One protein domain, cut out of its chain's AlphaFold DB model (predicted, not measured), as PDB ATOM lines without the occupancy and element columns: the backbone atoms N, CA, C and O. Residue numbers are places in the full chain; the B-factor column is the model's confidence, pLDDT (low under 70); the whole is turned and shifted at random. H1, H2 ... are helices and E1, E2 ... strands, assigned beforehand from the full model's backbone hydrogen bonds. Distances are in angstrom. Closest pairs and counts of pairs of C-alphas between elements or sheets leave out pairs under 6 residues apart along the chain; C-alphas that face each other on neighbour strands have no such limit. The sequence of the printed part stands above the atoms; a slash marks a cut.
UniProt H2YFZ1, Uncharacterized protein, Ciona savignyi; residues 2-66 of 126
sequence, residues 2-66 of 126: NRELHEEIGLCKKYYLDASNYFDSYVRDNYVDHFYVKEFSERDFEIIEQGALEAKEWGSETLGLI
ATOM      1  N   ASN A   2      10.532  13.654  18.679       98.25
ATOM      2  CA  ASN A   2      10.057  12.332  19.151       98.25
ATOM      3  C   ASN A   2       8.982  11.662  18.276       98.25
ATOM      4  O   ASN A   2       8.964  10.441  18.185       98.25
ATOM      5  N   ARG A   3       8.094  12.443  17.642       98.12
ATOM      6  CA  ARG A   3       7.144  11.913  16.652       98.12
ATOM      7  C   ARG A   3       7.878  11.282  15.461       98.12
ATOM      8  O   ARG A   3       7.612  10.130  15.168       98.12
ATOM      9  N   GLU A   4       8.833  11.997  14.864       97.56
ATOM     10  CA  GLU A   4       9.629  11.489  13.733       97.56
ATOM     11  C   GLU A   4      10.437  10.254  14.135       97.56
ATOM     12  O   GLU A   4      10.354   9.236  13.474       97.56
ATOM     13  N   LEU A   5      11.113  10.275  15.291       97.25
ATOM     14  CA  LEU A   5      11.869   9.106  15.767       97.25
ATOM     15  C   LEU A   5      10.974   7.879  16.002       97.25
ATOM     16  O   LEU A   5      11.409   6.742  15.831       97.25
ATOM     17  N   HIS A   6       9.720   8.080  16.404       97.50
ATOM     18  CA  HIS A   6       8.773   6.978  16.516       97.50
ATOM     19  C   HIS A   6       8.383   6.414  15.141       97.50
ATOM     20  O   HIS A   6       8.298   5.200  14.988       97.50
ATOM     21  N   GLU A   7       8.160   7.277  14.149       97.19
ATOM     22  CA  GLU A   7       7.769   6.874  12.794       97.19
ATOM     23  C   GLU A   7       8.935   6.239  12.006       97.19
ATOM     24  O   GLU A   7       8.744   5.201  11.373       97.19
ATOM     25  N   GLU A   8      10.140   6.804  12.108       96.12
ATOM     26  CA  GLU A   8      11.326   6.433  11.323       96.12
ATOM     27  C   GLU A   8      12.102   5.235  11.881       96.12
ATOM     28  O   GLU A   8      12.584   4.399  11.115       96.12
ATOM     29  N   ILE A   9      12.241   5.156  13.210       96.12
ATOM     30  CA  ILE A   9      13.066   4.138  13.886       96.12
ATOM     31  C   ILE A   9      12.307   3.377  14.981       96.12
ATOM     32  O   ILE A   9      12.917   2.667  15.776       96.12
ATOM     33  N   GLY A  10      10.983   3.538  15.073       95.88
ATOM     34  CA  GLY A  10      10.166   2.791  16.033       95.88
ATOM     35  C   GLY A  10      10.456   3.148  17.494       95.88
ATOM     36  O   GLY A  10      10.182   2.350  18.393       95.88
ATOM     37  N   LEU A  11      11.027   4.332  17.767       96.62
ATOM     38  CA  LEU A  11      11.487   4.685  19.109       96.62
ATOM     39  C   LEU A  11      10.332   4.614  20.123       96.62
ATOM     40  O   LEU A  11       9.286   5.248  19.962       96.62
ATOM     41  N   CYS A  12      10.519   3.846  21.198       95.88
ATOM     42  CA  CYS A  12       9.534   3.734  22.272       95.88
ATOM     43  C   CYS A  12       9.542   4.983  23.170       95.88
ATOM     44  O   CYS A  12      10.596   5.561  23.440       95.88
ATOM     45  N   LYS A  13       8.378   5.348  23.732       96.00
ATOM     46  CA  LYS A  13       8.205   6.505  24.636       96.00
ATOM     47  C   LYS A  13       9.189   6.541  25.808       96.00
ATOM     48  O   LYS A  13       9.592   7.622  26.219       96.00
ATOM     49  N   LYS A  14       9.604   5.377  26.326       96.44
ATOM     50  CA  LYS A  14      10.629   5.257  27.384       96.44
ATOM     51  C   LYS A  14      11.960   5.917  26.981       96.44
ATOM     52  O   LYS A  14      12.688   6.405  27.839       96.44
ATOM     53  N   TYR A  15      12.275   5.933  25.688       96.88
ATOM     54  CA  TYR A  15      13.539   6.421  25.142       96.88
ATOM     55  C   TYR A  15      13.458   7.834  24.573       96.88
ATOM     56  O   TYR A  15      14.490   8.362  24.162       96.88
ATOM     57  N   TYR A  16      12.284   8.470  24.610       97.38
ATOM     58  CA  TYR A  16      12.088   9.821  24.088       97.38
ATOM     59  C   TYR A  16      13.077  10.824  24.670       97.38
ATOM     60  O   TYR A  16      13.536  10.702  25.810       97.38
ATOM     61  N   LEU A  17      13.409  11.799  23.837       98.00
ATOM     62  CA  LEU A  17      14.336  12.862  24.157       98.00
ATOM     63  C   LEU A  17      13.569  14.070  24.684       98.00
ATOM     64  O   LEU A  17      12.427  14.326  24.287       98.00
ATOM     65  N   ASP A  18      14.215  14.830  25.550       97.38
ATOM     66  CA  ASP A  18      13.716  16.108  26.036       97.38
ATOM     67  C   ASP A  18      14.792  17.199  25.914       97.38
ATOM     68  O   ASP A  18      15.840  17.004  25.294       97.38
ATOM     69  N   ALA A  19      14.514  18.379  26.469       97.56
ATOM     70  CA  ALA A  19      15.412  19.524  26.388       97.56
ATOM     71  C   ALA A  19      16.786  19.274  27.038       97.56
ATOM     72  O   ALA A  19      17.750  19.926  26.657       97.56
ATOM     73  N   SER A  20      16.905  18.331  27.978       97.69
ATOM     74  CA  SER A  20      18.194  17.957  28.576       97.69
ATOM     75  C   SER A  20      19.100  17.185  27.615       97.69
ATOM     76  O   SER A  20      20.306  17.127  27.834       97.69
ATOM     77  N   ASN A  21      18.539  16.616  26.542       98.25
ATOM     78  CA  ASN A  21      19.291  15.923  25.496       98.25
ATOM     79  C   ASN A  21      19.699  16.849  24.342       98.25
ATOM     80  O   ASN A  21      20.324  16.385  23.390       98.25
ATOM     81  N   TYR A  22      19.306  18.125  24.373       98.31
ATOM     82  CA  TYR A  22      19.697  19.086  23.349       98.31
ATOM     83  C   TYR A  22      21.213  19.299  23.383       98.31
ATOM     84  O   TYR A  22      21.776  19.571  24.442       98.31
ATOM     85  N   PHE A  23      21.856  19.178  22.223       98.00
ATOM     86  CA  PHE A  23      23.302  19.316  22.094       98.00
ATOM     87  C   PHE A  23      23.677  20.644  21.439       98.00
ATOM     88  O   PHE A  23      24.349  21.459  22.063       98.00
ATOM     89  N   ASP A  24      23.229  20.880  20.203       97.44
ATOM     90  CA  ASP A  24      23.569  22.104  19.472       97.44
ATOM     91  C   ASP A  24      22.601  22.378  18.307       97.44
ATOM     92  O   ASP A  24      21.733  21.559  17.992       97.44
ATOM     93  N   SER A  25      22.752  23.533  17.659       96.81
ATOM     94  CA  SER A  25      22.025  23.928  16.454       96.81
ATOM     95  C   SER A  25      22.979  24.335  15.336       96.81
ATOM     96  O   SER A  25      23.883  25.141  15.533       96.81
ATOM     97  N   TYR A  26      22.715  23.842  14.130       95.62
ATOM     98  CA  TYR A  26      23.515  24.123  12.942       95.62
ATOM     99  C   TYR A  26      22.690  24.987  11.999       95.62
ATOM    100  O   TYR A  26      21.616  24.591  11.547       95.62
ATOM    101  N   VAL A  27      23.163  26.206  11.750       94.88
ATOM    102  CA  VAL A  27      22.435  27.188  10.941       94.88
ATOM    103  C   VAL A  27      22.842  27.060   9.476       94.88
ATOM    104  O   VAL A  27      24.028  27.012   9.139       94.88
ATOM    105  N   ARG A  28      21.837  27.032   8.603       89.00
ATOM    106  CA  ARG A  28      21.947  27.123   7.147       89.00
ATOM    107  C   ARG A  28      21.056  28.251   6.643       89.00
ATOM    108  O   ARG A  28      20.229  28.772   7.383       89.00
ATOM    109  N   ASP A  29      21.208  28.607   5.370       89.94
ATOM    110  CA  ASP A  29      20.532  29.772   4.784       89.94
ATOM    111  C   ASP A  29      19.009  29.786   5.011       89.94
ATOM    112  O   ASP A  29      18.435  30.846   5.238       89.94
ATOM    113  N   ASN A  30      18.356  28.616   4.974       93.88
ATOM    114  CA  ASN A  30      16.892  28.502   5.026       93.88
ATOM    115  C   ASN A  30      16.357  27.603   6.152       93.88
ATOM    116  O   ASN A  30      15.143  27.438   6.267       93.88
ATOM    117  N   TYR A  31      17.224  26.980   6.947       93.19
ATOM    118  CA  TYR A  31      16.815  26.056   8.004       93.19
ATOM    119  C   TYR A  31      17.852  25.992   9.125       93.19
ATOM    120  O   TYR A  31      19.002  26.409   8.968       93.19
ATOM    121  N   VAL A  32      17.411  25.487  10.274       96.00
ATOM    122  CA  VAL A  32      18.245  25.256  11.452       96.00
ATOM    123  C   VAL A  32      18.074  23.804  11.865       96.00
ATOM    124  O   VAL A  32      16.962  23.377  12.181       96.00
ATOM    125  N   ASP A  33      19.177  23.065  11.880       95.50
ATOM    126  CA  ASP A  33      19.195  21.669  12.296       95.50
ATOM    127  C   ASP A  33      19.476  21.595  13.794       95.50
ATOM    128  O   ASP A  33      20.579  21.901  14.251       95.50
ATOM    129  N   HIS A  34      18.472  21.192  14.571       97.25
ATOM    130  CA  HIS A  34      18.608  20.987  16.011       97.25
ATOM    131  C   HIS A  34      19.062  19.558  16.300       97.25
ATOM    132  O   HIS A  34      18.336  18.599  16.025       97.25
ATOM    133  N   PHE A  35      20.241  19.417  16.894       97.94
ATOM    134  CA  PHE A  35      20.876  18.135  17.152       97.94
ATOM    135  C   PHE A  35      20.778  17.749  18.631       97.94
ATOM    136  O   PHE A  35      20.950  18.583  19.523       97.94
ATOM    137  N   TYR A  36      20.497  16.473  18.890       98.38
ATOM    138  CA  TYR A  36      20.281  15.933  20.229       98.38
ATOM    139  C   TYR A  36      21.138  14.688  20.432       98.38
ATOM    140  O   TYR A  36      21.292  13.880  19.517       98.38
ATOM    141  N   VAL A  37      21.656  14.516  21.645       98.06
ATOM    142  CA  VAL A  37      22.486  13.372  22.031       98.06
ATOM    143  C   VAL A  37      21.929  12.760  23.308       98.06
ATOM    144  O   VAL A  37      21.593  13.459  24.266       98.06
ATOM    145  N   LYS A  38      21.820  11.433  23.320       97.25
ATOM    146  CA  LYS A  38      21.372  10.672  24.481       97.25
ATOM    147  C   LYS A  38      22.173   9.385  24.592       97.25
ATOM    148  O   LYS A  38      22.284   8.637  23.626       97.25
ATOM    149  N   GLU A  39      22.713   9.148  25.779       96.12
ATOM    150  CA  GLU A  39      23.378   7.898  26.120       96.12
ATOM    151  C   GLU A  39      22.334   6.829  26.461       96.12
ATOM    152  O   GLU A  39      21.342   7.093  27.149       96.12
ATOM    153  N   PHE A  40      22.567   5.613  25.980       95.69
ATOM    154  CA  PHE A  40      21.755   4.445  26.286       95.69
ATOM    155  C   PHE A  40      22.657   3.306  26.743       95.69
ATOM    156  O   PHE A  40      23.816   3.215  26.341       95.69
ATOM    157  N   SER A  41      22.102   2.402  27.550       97.31
ATOM    158  CA  SER A  41      22.765   1.128  27.816       97.31
ATOM    159  C   SER A  41      22.875   0.309  26.525       97.31
ATOM    160  O   SER A  41      22.039   0.441  25.631       97.31
ATOM    161  N   GLU A  42      23.858  -0.589  26.444       96.06
ATOM    162  CA  GLU A  42      24.010  -1.511  25.307       96.06
ATOM    163  C   GLU A  42      22.715  -2.293  25.031       96.06
ATOM    164  O   GLU A  42      22.247  -2.369  23.897       96.06
ATOM    165  N   ARG A  43      22.068  -2.777  26.097       97.12
ATOM    166  CA  ARG A  43      20.784  -3.485  26.027       97.12
ATOM    167  C   ARG A  43      19.677  -2.628  25.412       97.12
ATOM    168  O   ARG A  43      18.875  -3.134  24.633       97.12
ATOM    169  N   ASP A  44      19.590  -1.355  25.793       97.06
ATOM    170  CA  ASP A  44      18.587  -0.446  25.232       97.06
ATOM    171  C   ASP A  44      18.900  -0.114  23.762       97.06
ATOM    172  O   ASP A  44      17.968  -0.042  22.964       97.06
ATOM    173  N   PHE A  45      20.179   0.004  23.384       95.44
ATOM    174  CA  PHE A  45      20.600   0.154  21.984       95.44
ATOM    175  C   PHE A  45      20.114  -1.012  21.113       95.44
ATOM    176  O   PHE A  45      19.481  -0.778  20.088       95.44
ATOM    177  N   GLU A  46      20.323  -2.258  21.548       96.50
ATOM    178  CA  GLU A  46      19.840  -3.449  20.829       96.50
ATOM    179  C   GLU A  46      18.316  -3.451  20.648       96.50
ATOM    180  O   GLU A  46      17.803  -3.835  19.598       96.50
ATOM    181  N   ILE A  47      17.575  -3.033  21.681       96.44
ATOM    182  CA  ILE A  47      16.110  -2.956  21.631       96.44
ATOM    183  C   ILE A  47      15.666  -1.917  20.597       96.44
ATOM    184  O   ILE A  47      14.721  -2.166  19.850       96.44
ATOM    185  N   ILE A  48      16.337  -0.764  20.544       96.06
ATOM    186  CA  ILE A  48      16.047   0.289  19.563       96.06
ATOM    187  C   ILE A  48      16.330  -0.214  18.142       96.06
ATOM    188  O   ILE A  48      15.496  -0.034  17.257       96.06
ATOM    189  N   GLU A  49      17.456  -0.896  17.927       96.62
ATOM    190  CA  GLU A  49      17.812  -1.462  16.619       96.62
ATOM    191  C   GLU A  49      16.793  -2.492  16.124       96.62
ATOM    192  O   GLU A  49      16.425  -2.480  14.952       96.62
ATOM    193  N   GLN A  50      16.303  -3.353  17.019       94.69
ATOM    194  CA  GLN A  50      15.244  -4.309  16.693       94.69
ATOM    195  C   GLN A  50      13.930  -3.599  16.355       94.69
ATOM    196  O   GLN A  50      13.290  -3.944  15.364       94.69
ATOM    197  N   GLY A  51      13.552  -2.580  17.136       93.19
ATOM    198  CA  GLY A  51      12.327  -1.808  16.911       93.19
ATOM    199  C   GLY A  51      12.310  -1.054  15.578       93.19
ATOM    200  O   GLY A  51      11.249  -0.906  14.976       93.19
ATOM    201  N   ALA A  52      13.473  -0.640  15.071       95.12
ATOM    202  CA  ALA A  52      13.573   0.056  13.791       95.12
ATOM    203  C   ALA A  52      13.131  -0.801  12.592       95.12
ATOM    204  O   ALA A  52      12.644  -0.255  11.606       95.12
ATOM    205  N   LEU A  53      13.237  -2.131  12.683       94.19
ATOM    206  CA  LEU A  53      12.779  -3.055  11.635       94.19
ATOM    207  C   LEU A  53      11.248  -3.147  11.543       94.19
ATOM    208  O   LEU A  53      10.711  -3.632  10.550       94.19
ATOM    209  N   GLU A  54      10.552  -2.700  12.589       94.44
ATOM    210  CA  GLU A  54       9.091  -2.678  12.690       94.44
ATOM    211  C   GLU A  54       8.530  -1.249  12.561       94.44
ATOM    212  O   GLU A  54       7.324  -1.034  12.706       94.44
ATOM    213  N   ALA A  55       9.397  -0.260  12.309       96.75
ATOM    214  CA  ALA A  55       9.017   1.140  12.196       96.75
ATOM    215  C   ALA A  55       8.111   1.390  10.984       96.75
ATOM    216  O   ALA A  55       8.181   0.698   9.968       96.75
ATOM    217  N   LYS A  56       7.274   2.428  11.077       96.94
ATOM    218  CA  LYS A  56       6.318   2.797  10.022       96.94
ATOM    219  C   LYS A  56       7.015   3.080   8.691       96.94
ATOM    220  O   LYS A  56       6.506   2.664   7.656       96.94
ATOM    221  N   GLU A  57       8.158   3.760   8.732       96.38
ATOM    222  CA  GLU A  57       8.896   4.170   7.530       96.38
ATOM    223  C   GLU A  57      10.012   3.196   7.119       96.38
ATOM    224  O   GLU A  57      10.773   3.486   6.188       96.38
ATOM    225  N   TRP A  58      10.090   2.023   7.762       95.00
ATOM    226  CA  TRP A  58      11.029   0.973   7.380       95.00
ATOM    227  C   TRP A  58      10.805   0.533   5.926       95.00
ATOM    228  O   TRP A  58       9.708   0.131   5.530       95.00
ATOM    229  N   GLY A  59      11.868   0.584   5.122       94.69
ATOM    230  CA  GLY A  59      11.844   0.252   3.697       94.69
ATOM    231  C   GLY A  59      11.271   1.352   2.795       94.69
ATOM    232  O   GLY A  59      11.147   1.126   1.590       94.69
ATOM    233  N   SER A  60      10.938   2.519   3.355       94.56
ATOM    234  CA  SER A  60      10.468   3.706   2.634       94.56
ATOM    235  C   SER A  60      11.468   4.850   2.807       94.56
ATOM    236  O   SER A  60      12.377   4.999   1.988       94.56
ATOM    237  N   GLU A  61      11.354   5.621   3.891       94.62
ATOM    238  CA  GLU A  61      12.256   6.739   4.191       94.62
ATOM    239  C   GLU A  61      13.511   6.271   4.945       94.62
ATOM    240  O   GLU A  61      14.579   6.869   4.796       94.62
ATOM    241  N   THR A  62      13.425   5.158   5.688       95.00
ATOM    242  CA  THR A  62      14.566   4.540   6.378       95.00
ATOM    243  C   THR A  62      14.889   3.160   5.802       95.00
ATOM    244  O   THR A  62      14.020   2.314   5.611       95.00
ATOM    245  N   LEU A  63      16.170   2.914   5.502       94.75
ATOM    246  CA  LEU A  63      16.632   1.663   4.869       94.75
ATOM    247  C   LEU A  63      17.440   0.750   5.802       94.75
ATOM    248  O   LEU A  63      17.849  -0.339   5.402       94.75
ATOM    249  N   GLY A  64      17.738   1.200   7.018       92.31
ATOM    250  CA  GLY A  64      18.698   0.527   7.883       92.31
ATOM    251  C   GLY A  64      19.238   1.440   8.967       92.31
ATOM    252  O   GLY A  64      19.516   2.610   8.709       92.31
ATOM    253  N   LEU A  65      19.454   0.879  10.154       95.00
ATOM    254  CA  LEU A  65      20.359   1.456  11.140       95.00
ATOM    255  C   LEU A  65      21.736   0.815  10.997       95.00
ATOM    256  O   LEU A  65      21.856  -0.388  10.761       95.00
ATOM    257  N   ILE A  66      22.775   1.630  11.152       95.06
ATOM    258  CA  ILE A  66      24.166   1.183  11.143       95.06
ATOM    259  C   ILE A  66      24.856   1.676  12.412       95.06
ATOM    260  O   ILE A  66      24.717   2.839  12.791       95.06
TER     261      ILE A  66
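This is residues 2 to 66 of the 126 residues of an uncharacterized protein of Ciona savignyi (UniProt H2YFZ1). A two-stranded hairpin, E1 and E2, lies to one side of two helices, H1 and H2, whose last residues meet as a corner; the hairpin's tip, residues 27 to 32, sticks out. The printed part has 65 residues, with H1, E1, E2, H2 along the chain and E1 - E2 antiparallel. The class is mixed, helices and strands, with under half of the residues in named elements. The whole is only just loose, close to compact: radius of gyration of the C-alphas 13.1 A, spans 35 by 28 by 20 A.

H1, residues 2 to 9, touches H2, residues 42 to 52, about perpendicular at 78 degrees; their closest C-alphas, of Ile 9 and Ala 52, are 4.1 A apart. E1, residues 22 to 27, and E2, residues 32 to 36, form a hairpin, antiparallel at 159 degrees, with N 35 and O 24 within hydrogen-bond range at 2.8 A. H1 and E2 are apart, as are E1 and H2. In H1 and H2 every O i to N i+4 pair is within hydrogen-bond range.

H1 begins at C-alpha 2 (10.057, 12.332, 19.151) and measures 10.2 A, E1 15.1 A, E2 13.0 A. H2 measures 15.6 A, ending at C-alpha 52 (13.573, 0.056, 13.791).

The farthest C-alphas, of Asp 29 and Arg 43, are 39.5 A apart. The printed part has no cut; the link H1 to E1 is long. No printed residue is under 70 in pLDDT.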